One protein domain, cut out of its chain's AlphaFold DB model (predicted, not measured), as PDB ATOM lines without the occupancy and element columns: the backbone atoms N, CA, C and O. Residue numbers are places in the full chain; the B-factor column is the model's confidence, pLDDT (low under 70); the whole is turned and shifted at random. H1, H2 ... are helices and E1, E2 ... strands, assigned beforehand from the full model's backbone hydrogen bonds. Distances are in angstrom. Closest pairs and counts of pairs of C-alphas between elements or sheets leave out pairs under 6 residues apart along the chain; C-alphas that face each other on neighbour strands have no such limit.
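What this domain is: This is residues 2 to 71 of the 127 residues of an uncharacterized protein of Rheinheimera sp (UniProt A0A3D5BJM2). A two-stranded antiparallel hairpin, E1 and E2, runs out from a body of four short helices, and its tip, residues 24 to 29, sticks out free. The helices form two touching pairs: H1 with H4, and H2 with H3 crosswise to it; H1 is by the base of the hairpin, and H4 is at the end of the body away from the tip. The printed part has 70 residues, with the order H1 E1 E2 H2 H3 H4, a mixed class of helices and strands. It is compact, with a radius of gyration of the C-alphas of 12.0 A, and spans 37 by 25 by 22 A.

Where its parts are: E1 is residues 20 to 25, 15.8 A long, and E2 is residues 28 to 33, 16.1 A. H1, residues 8 to 16, begins at C-alpha 8 (340.442, 347.339, 204.192) and is 12.2 A long. H2 is residues 35 to 42, 10.6 A, and H3 residues 46 to 55, 14.1 A. H4, residues 59 to 69, is 15.1 A long and ends at C-alpha 69 (324.909, 343.672, 202.243).

How they stand to each other: E1 and E2 form a hairpin, antiparallel at 153 degrees, with N 21 and O 32 2.8 A apart, within hydrogen-bond range. The closest C-alphas of H1 and E2 are those of Leu 14 and Pro 33, 7.0 A. H1 and H4 touch, closest at the C-alphas of Lys 16 and Ser 69, 6.5 A, at a steep tilt of 41 degrees, the same way. H2 and H3 touch about perpendicular, 86 degrees, closest at the C-alphas of Ala 39 and Glu 46, 5.4 A. E1 and H2 are near each other, with 5 pairs of C-alphas within 10 A. H3 and H4 are apart. In H1, H2, H3 and H4 every O i to N i+4 pair is within hydrogen-bond range.

The domain as a whole: The two C-alphas farthest apart, of Lys 26 and Lys 60, are 37.3 A apart. The printed part has no cut, and the five links between elements are tight. The mean pLDDT of the printed part is 73.7, and 19 residues are under 70, among them 2 to 8 and 67 to 71.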
ATOM      1  N   ALA A   2     352.419 337.423 208.384       32.53
ATOM      2  CA  ALA A   2     350.988 337.692 208.465       32.53
ATOM      3  C   ALA A   2     350.494 338.095 207.071       32.53
ATOM      4  O   ALA A   2     351.022 339.032 206.478       32.53
ATOM      5  N   MET A   3     349.537 337.343 206.534       37.31
ATOM      6  CA  MET A   3     348.883 337.649 205.268       37.31
ATOM      7  C   MET A   3     348.126 338.971 205.462       37.31
ATOM      8  O   MET A   3     347.073 338.998 206.093       37.31
ATOM      9  N   GLN A   4     348.722 340.084 205.023       40.78
ATOM     10  CA  GLN A   4     348.058 341.382 205.004       40.78
ATOM     11  C   GLN A   4     346.946 341.315 203.959       40.78
ATOM     12  O   GLN A   4     347.218 341.140 202.772       40.78
ATOM     13  N   ILE A   5     345.701 341.423 204.418       46.91
ATOM     14  CA  ILE A   5     344.541 341.572 203.543       46.91
ATOM     15  C   ILE A   5     344.736 342.893 202.791       46.91
ATOM     16  O   ILE A   5     344.821 343.955 203.406       46.91
ATOM     17  N   LYS A   6     344.881 342.815 201.464       48.66
ATOM     18  CA  LYS A   6     345.284 343.932 200.588       48.66
ATOM     19  C   LYS A   6     344.268 345.078 200.484       48.66
ATOM     20  O   LYS A   6     344.581 346.099 199.887       48.66
ATOM     21  N   SER A   7     343.079 344.938 201.062       56.12
ATOM     22  CA  SER A   7     342.002 345.923 200.971       56.12
ATOM     23  C   SER A   7     341.223 345.948 202.289       56.12
ATOM     24  O   SER A   7     340.600 344.959 202.685       56.12
ATOM     25  N   LYS A   8     341.274 347.081 203.002       62.78
ATOM     26  CA  LYS A   8     340.442 347.339 204.192       62.78
ATOM     27  C   LYS A   8     338.948 347.232 203.844       62.78
ATOM     28  O   LYS A   8     338.159 346.787 204.668       62.78
ATOM     29  N   GLU A   9     338.595 347.560 202.603       70.00
ATOM     30  CA  GLU A   9     337.233 347.523 202.069       70.00
ATOM     31  C   GLU A   9     336.711 346.089 201.893       70.00
ATOM     32  O   GLU A   9     335.579 345.805 202.274       70.00
ATOM     33  N   ASP A  10     337.541 345.154 201.421       73.44
ATOM     34  CA  ASP A  10     337.164 343.740 201.256       73.44
ATOM     35  C   ASP A  10     336.904 343.083 202.620       73.44
ATOM     36  O   ASP A  10     335.971 342.293 202.784       73.44
ATOM     37  N   SER A  11     337.720 343.438 203.617       70.19
ATOM     38  CA  SER A  11     337.565 342.962 204.997       70.19
ATOM     39  C   SER A  11     336.279 343.488 205.630       70.19
ATOM     40  O   SER A  11     335.544 342.720 206.250       70.19
ATOM     41  N   ASP A  12     335.983 344.776 205.435       75.06
ATOM     42  CA  ASP A  12     334.738 345.400 205.886       75.06
ATOM     43  C   ASP A  12     333.519 344.772 205.207       75.06
ATOM     44  O   ASP A  12     332.494 344.560 205.853       75.06
ATOM     45  N   LEU A  13     333.615 344.447 203.917       74.19
ATOM     46  CA  LEU A  13     332.531 343.823 203.166       74.19
ATOM     47  C   LEU A  13     332.239 342.411 203.685       74.19
ATOM     48  O   LEU A  13     331.080 342.074 203.924       74.19
ATOM     49  N   LEU A  14     333.279 341.604 203.920       76.19
ATOM     50  CA  LEU A  14     333.155 340.269 204.519       76.19
ATOM     51  C   LEU A  14     332.619 340.332 205.953       76.19
ATOM     52  O   LEU A  14     331.801 339.499 206.342       76.19
ATOM     53  N   PHE A  15     333.036 341.337 206.725       74.62
ATOM     54  CA  PHE A  15     332.509 341.570 208.063       74.62
ATOM     55  C   PHE A  15     331.021 341.929 208.014       74.62
ATOM     56  O   PHE A  15     330.213 341.257 208.647       74.62
ATOM     57  N   LYS A  16     330.632 342.915 207.200       68.81
ATOM     58  CA  LYS A  16     329.230 343.324 207.033       68.81
ATOM     59  C   LYS A  16     328.354 342.184 206.533       68.81
ATOM     60  O   LYS A  16     327.227 342.061 206.959       68.81
ATOM     61  N   THR A  17     328.861 341.295 205.696       68.25
ATOM     62  CA  THR A  17     328.068 340.174 205.164       68.25
ATOM     63  C   THR A  17     328.064 338.927 206.054       68.25
ATOM     64  O   THR A  17     327.490 337.905 205.682       68.25
ATOM     65  N   GLY A  18     328.678 338.981 207.242       69.50
ATOM     66  CA  GLY A  18     328.679 337.857 208.179       69.50
ATOM     67  C   GLY A  18     329.580 336.698 207.772       69.50
ATOM     68  O   GLY A  18     329.380 335.574 208.233       69.50
ATOM     69  N   PHE A  19     330.571 336.951 206.921       79.94
ATOM     70  CA  PHE A  19     331.579 335.976 206.509       79.94
ATOM     71  C   PHE A  19     332.850 336.027 207.356       79.94
ATOM     72  O   PHE A  19     333.845 335.395 207.010       79.94
ATOM     73  N   CYS A  20     332.827 336.747 208.472       78.25
ATOM     74  CA  CYS A  20     333.889 336.744 209.466       78.25
ATOM     75  C   CYS A  20     333.451 335.980 210.720       78.25
ATOM     76  O   CYS A  20     332.277 335.975 211.082       78.25
ATOM     77  N   LYS A  21     334.417 335.369 211.404       72.25
ATOM     78  CA  LYS A  21     334.255 334.721 212.705       72.25
ATOM     79  C   LYS A  21     335.227 335.291 213.726       72.25
ATOM     80  O   LYS A  21     336.333 335.716 213.386       72.25
ATOM     81  N   THR A  22     334.828 335.240 214.987       73.50
ATOM     82  CA  THR A  22     335.681 335.619 216.112       73.50
ATOM     83  C   THR A  22     336.477 334.405 216.571       73.50
ATOM     84  O   THR A  22     335.911 333.370 216.913       73.50
ATOM     85  N   VAL A  23     337.800 334.526 216.588       71.06
ATOM     86  CA  VAL A  23     338.709 333.526 217.144       71.06
ATOM     87  C   VAL A  23     339.263 334.069 218.451       71.06
ATOM     88  O   VAL A  23     339.919 335.113 218.487       71.06
ATOM     89  N   ILE A  24     338.993 333.339 219.529       76.44
ATOM     90  CA  ILE A  24     339.504 333.637 220.861       76.44
ATOM     91  C   ILE A  24     340.734 332.762 221.083       76.44
ATOM     92  O   ILE A  24     340.674 331.537 221.020       76.44
ATOM     93  N   THR A  25     341.870 333.403 221.325       74.62
ATOM     94  CA  THR A  25     343.125 332.749 221.708       74.62
ATOM     95  C   THR A  25     343.459 333.116 223.147       74.62
ATOM     96  O   THR A  25     342.954 334.111 223.664       74.62
ATOM     97  N   LYS A  26     344.364 332.364 223.787       72.88
ATOM     98  CA  LYS A  26     344.807 332.646 225.166       72.88
ATOM     99  C   LYS A  26     345.323 334.081 225.370       72.88
ATOM    100  O   LYS A  26     345.320 334.560 226.494       72.88
ATOM    101  N   THR A  27     345.777 334.749 224.308       73.44
ATOM    102  CA  THR A  27     346.431 336.066 224.364       73.44
ATOM    103  C   THR A  27     345.719 337.156 223.562       73.44
ATOM    104  O   THR A  27     346.140 338.308 223.612       73.44
ATOM    105  N   SER A  28     344.675 336.837 222.787       64.31
ATOM    106  CA  SER A  28     343.973 337.837 221.968       64.31
ATOM    107  C   SER A  28     342.615 337.365 221.453       64.31
ATOM    108  O   SER A  28     342.413 336.176 221.204       64.31
ATOM    109  N   ILE A  29     341.723 338.323 221.210       72.12
ATOM    110  CA  ILE A  29     340.478 338.138 220.460       72.12
ATOM    111  C   ILE A  29     340.693 338.751 219.078       72.12
ATOM    112  O   ILE A  29     341.134 339.897 218.976       72.12
ATOM    113  N   ARG A  30     340.440 337.987 218.011       68.31
ATOM    114  CA  ARG A  30     340.634 338.453 216.631       68.31
ATOM    115  C   ARG A  30     339.460 338.057 215.752       68.31
ATOM    116  O   ARG A  30     339.006 336.919 215.807       68.31
ATOM    117  N   THR A  31     339.036 338.969 214.891       73.69
ATOM    118  CA  THR A  31     338.046 338.699 213.845       73.69
ATOM    119  C   THR A  31     338.771 338.287 212.571       73.69
ATOM    120  O   THR A  31     339.670 338.993 212.115       73.69
ATOM    121  N   VAL A  32     338.415 337.133 212.008       82.19
ATOM    122  CA  VAL A  32     339.045 336.576 210.799       82.19
ATOM    123  C   VAL A  32     337.986 336.080 209.811       82.19
ATOM    124  O   VAL A  32     336.923 335.644 210.250       82.19
ATOM    125  N   PRO A  33     338.249 336.088 208.494       83.75
ATOM    126  CA  PRO A  33     337.342 335.495 207.514       83.75
ATOM    127  C   PRO A  33     337.077 334.007 207.788       83.75
ATOM    128  O   PRO A  33     337.998 333.234 208.075       83.75
ATOM    129  N   ASP A  34     335.821 333.588 207.673       83.06
ATOM    130  CA  ASP A  34     335.401 332.201 207.817       83.06
ATOM    131  C   ASP A  34     335.424 331.483 206.463       83.06
ATOM    132  O   ASP A  34     334.460 331.498 205.696       83.06
ATOM    133  N   LEU A  35     336.570 330.868 206.167       83.94
ATOM    134  CA  LEU A  35     336.853 330.248 204.872       83.94
ATOM    135  C   LEU A  35     335.791 329.236 204.447       83.94
ATOM    136  O   LEU A  35     335.380 329.255 203.292       83.94
ATOM    137  N   THR A  36     335.333 328.391 205.368       74.62
ATOM    138  CA  THR A  36     334.348 327.342 205.094       74.62
ATOM    139  C   THR A  36     333.000 327.945 204.699       74.62
ATOM    140  O   THR A  36     332.397 327.523 203.713       74.62
ATOM    141  N   LYS A  37     332.558 328.993 205.405       74.81
ATOM    142  CA  LYS A  37     331.299 329.695 205.118       74.81
ATOM    143  C   LYS A  37     331.347 330.425 203.772       74.81
ATOM    144  O   LYS A  37     330.393 330.355 203.002       74.81
ATOM    145  N   ILE A  38     332.469 331.080 203.465       76.75
ATOM    146  CA  ILE A  38     332.682 331.759 202.176       76.75
ATOM    147  C   ILE A  38     332.731 330.739 201.032       76.75
ATOM    148  O   ILE A  38     332.077 330.923 200.007       76.75
ATOM    149  N   ALA A  39     333.483 329.651 201.213       67.56
ATOM    150  CA  ALA A  39     333.622 328.574 200.238       67.56
ATOM    151  C   ALA A  39     332.265 327.939 199.904       67.56
ATOM    152  O   ALA A  39     331.941 327.773 198.729       67.56
ATOM    153  N   ALA A  40     331.446 327.670 200.926       62.59
ATOM    154  CA  ALA A  40     330.094 327.152 200.758       62.59
ATOM    155  C   ALA A  40     329.180 328.134 200.006       62.59
ATOM    156  O   ALA A  40     328.483 327.725 199.083       62.59
ATOM    157  N   PHE A  41     329.210 329.428 200.350       73.50
ATOM    158  CA  PHE A  41     328.357 330.436 199.713       73.50
ATOM    159  C   PHE A  41     328.674 330.640 198.225       73.50
ATOM    160  O   PHE A  41     327.762 330.724 197.406       73.50
ATOM    161  N   PHE A  42     329.958 330.698 197.860       74.50
ATOM    162  CA  PHE A  42     330.380 330.894 196.466       74.50
ATOM    163  C   PHE A  42     330.554 329.592 195.679       74.50
ATOM    164  O   PHE A  42     330.892 329.649 194.499       74.50
ATOM    165  N   VAL A  43     330.331 328.432 196.308       77.06
ATOM    166  CA  VAL A  43     330.526 327.103 195.707       77.06
ATOM    167  C   VAL A  43     331.948 326.956 195.138       77.06
ATOM    168  O   VAL A  43     332.171 326.594 193.984       77.06
ATOM    169  N   VAL A  44     332.944 327.287 195.963       76.81
ATOM    170  CA  VAL A  44     334.375 327.189 195.634       76.81
ATOM    171  C   VAL A  44     335.135 326.450 196.732       76.81
ATOM    172  O   VAL A  44     334.610 326.194 197.809       76.81
ATOM    173  N   THR A  45     336.401 326.115 196.487       85.25
ATOM    174  CA  THR A  45     337.254 325.501 197.516       85.25
ATOM    175  C   THR A  45     337.781 326.539 198.509       85.25
ATOM    176  O   THR A  45     338.014 327.696 198.148       85.25
ATOM    177  N   GLU A  46     338.094 326.123 199.740       87.50
ATOM    178  CA  GLU A  46     338.790 326.994 200.700       87.50
ATOM    179  C   GLU A  46     340.154 327.474 200.180       87.50
ATOM    180  O   GLU A  46     340.594 328.573 200.518       87.50
ATOM    181  N   HIS A  47     340.826 326.678 199.339       91.62
ATOM    182  CA  HIS A  47     342.077 327.082 198.698       91.62
ATOM    183  C   HIS A  47     341.866 328.305 197.792       91.62
ATOM    184  O   HIS A  47     342.628 329.272 197.866       91.62
ATOM    185  N   THR A  48     340.790 328.301 197.000       85.69
ATOM    186  CA  THR A  48     340.381 329.440 196.169       85.69
ATOM    187  C   THR A  48     340.097 330.675 197.024       85.69
ATOM    188  O   THR A  48     340.602 331.754 196.719       85.69
ATOM    189  N   VAL A  49     339.369 330.517 198.135       85.62
ATOM    190  CA  VAL A  49     339.076 331.627 199.058       85.62
ATOM    191  C   VAL A  49     340.357 332.201 199.666       85.62
ATOM    192  O   VAL A  49     340.541 333.415 199.673       85.62
ATOM    193  N   ARG A  50     341.292 331.357 200.124       90.25
ATOM    194  CA  ARG A  50     342.594 331.817 200.645       90.25
ATOM    195  C   ARG A  50     343.374 332.610 199.603       90.25
ATOM    196  O   ARG A  50     344.004 333.608 199.944       90.25
ATOM    197  N   ARG A  51     343.330 332.175 198.341       90.56
ATOM    198  CA  ARG A  51     343.946 332.904 197.230       90.56
ATOM    199  C   ARG A  51     343.302 334.280 197.054       90.56
ATOM    200  O   ARG A  51     344.035 335.256 196.967       90.56
ATOM    201  N   TRP A  52     341.972 334.378 197.082       90.69
ATOM    202  CA  TRP A  52     341.272 335.667 197.021       90.69
ATOM    203  C   TRP A  52     341.632 336.587 198.190       90.69
ATOM    204  O   TRP A  52     341.930 337.750 197.977       90.69
ATOM    205  N   LEU A  53     341.688 336.079 199.421       86.25
ATOM    206  CA  LEU A  53     342.041 336.907 200.584       86.25
ATOM    207  C   LEU A  53     343.484 337.437 200.535       86.25
ATOM    208  O   LEU A  53     343.776 338.485 201.111       86.25
ATOM    209  N   ARG A  54     344.385 336.728 199.843       86.38
ATOM    210  CA  ARG A  54     345.766 337.165 199.602       86.38
ATOM    211  C   ARG A  54     345.875 338.155 198.445       86.38
ATOM    212  O   ARG A  54     346.612 339.137 198.538       86.38
ATOM    213  N   ASP A  55     345.198 337.851 197.344       85.62
ATOM    214  CA  ASP A  55     345.403 338.506 196.051       85.62
ATOM    215  C   ASP A  55     344.396 339.657 195.814       85.62
ATOM    216  O   ASP A  55     344.660 340.525 194.985       85.62
ATOM    217  N   GLY A  56     343.302 339.703 196.583       83.75
ATOM    218  CA  GLY A  56     342.143 340.594 196.438       83.75
ATOM    219  C   GLY A  56     340.879 339.820 196.036       83.75
ATOM    220  O   GLY A  56     340.957 338.833 195.289       83.75
ATOM    221  N   LEU A  57     339.703 340.241 196.524       85.12
ATOM    222  CA  LEU A  57     338.442 339.612 196.120       85.12
ATOM    223  C   LEU A  57     338.171 339.871 194.623       85.12
ATOM    224  O   LEU A  57     338.332 340.994 194.144       85.12
ATOM    225  N   PRO A  58     337.716 338.866 193.850       86.38
ATOM    226  CA  PRO A  58     337.318 339.090 192.465       86.38
ATOM    227  C   PRO A  58     336.177 340.120 192.361       86.38
ATOM    228  O   PRO A  58     335.255 340.073 193.178       86.38
ATOM    229  N   PRO A  59     336.120 340.963 191.310       85.00
ATOM    230  CA  PRO A  59     335.056 341.963 191.151       85.00
ATOM    231  C   PRO A  59     333.633 341.387 191.208       85.00
ATOM    232  O   PRO A  59     332.731 341.996 191.777       85.00
ATOM    233  N   LYS A  60     333.428 340.172 190.676       80.75
ATOM    234  CA  LYS A  60     332.138 339.461 190.756       80.75
ATOM    235  C   LYS A  60     331.746 339.120 192.199       80.75
ATOM    236  O   LYS A  60     330.582 339.258 192.557       80.75
ATOM    237  N   VAL A  61     332.718 338.718 193.018       79.44
ATOM    238  CA  VAL A  61     332.524 338.403 194.441       79.44
ATOM    239  C   VAL A  61     332.198 339.681 195.211       79.44
ATOM    240  O   VAL A  61     331.215 339.711 195.943       79.44
ATOM    241  N   ILE A  62     332.944 340.766 194.971       81.06
ATOM    242  CA  ILE A  62     332.678 342.089 195.564       81.06
ATOM    243  C   ILE A  62     331.258 342.565 195.233       81.06
ATOM    244  O   ILE A  62     330.534 343.025 196.116       81.06
ATOM    245  N   HIS A  63     330.833 342.415 193.977       78.94
ATOM    246  CA  HIS A  63     329.490 342.789 193.548       78.94
ATOM    247  C   HIS A  63     328.406 341.962 194.258       78.94
ATOM    248  O   HIS A  63     327.457 342.531 194.793       78.94
ATOM    249  N   GLN A  64     328.555 340.636 194.331       70.06
ATOM    250  CA  GLN A  64     327.591 339.762 195.013       70.06
ATOM    251  C   GLN A  64     327.515 340.025 196.523       70.06
ATOM    252  O   GLN A  64     326.419 340.067 197.079       70.06
ATOM    253  N   LEU A  65     328.652 340.262 197.180       73.56
ATOM    254  CA  LEU A  65     328.699 340.641 198.594       73.56
ATOM    255  C   LEU A  65     328.070 342.018 198.837       73.56
ATOM    256  O   LEU A  65     327.328 342.190 199.801       73.56
ATOM    257  N   SER A  66     328.293 342.978 197.939       74.62
ATOM    258  CA  SER A  66     327.621 344.284 197.986       74.62
ATOM    259  C   SER A  66     326.106 344.141 197.832       74.62
ATOM    260  O   SER A  66     325.350 344.740 198.594       74.62
ATOM    261  N   MET A  67     325.642 343.299 196.900       68.38
ATOM    262  CA  MET A  67     324.213 343.010 196.742       68.38
ATOM    263  C   MET A  67     323.608 342.360 197.988       68.38
ATOM    264  O   MET A  67     322.501 342.721 198.386       68.38
ATOM    265  N   LEU A  68     324.335 341.433 198.616       69.31
ATOM    266  CA  LEU A  68     323.927 340.793 199.864       69.31
ATOM    267  C   LEU A  68     323.840 341.811 201.010       69.31
ATOM    268  O   LEU A  68     322.811 341.885 201.674       69.31
ATOM    269  N   SER A  69     324.875 342.634 201.203       67.50
ATOM    270  CA  SER A  69     324.909 343.672 202.243       67.50
ATOM    271  C   SER A  69     323.753 344.666 202.101       67.50
ATOM    272  O   SER A  69     323.162 345.068 203.099       67.50
ATOM    273  N   ASN A  70     323.406 345.023 200.865       66.12
ATOM    274  CA  ASN A  70     322.311 345.941 200.549       66.12
ATOM    275  C   ASN A  70     320.927 345.263 200.528       66.12
ATOM    276  O   ASN A  70     319.936 345.902 200.182       66.12
ATOM    277  N   GLY A  71     320.842 343.967 200.845       57.94
ATOM    278  CA  GLY A  71     319.574 343.242 200.905       57.94
ATOM    279  C   GLY A  71     318.926 342.961 199.544       57.94
ATOM    280  O   GLY A  71     317.768 342.560 199.499       57.94
TER     281      GLY A  71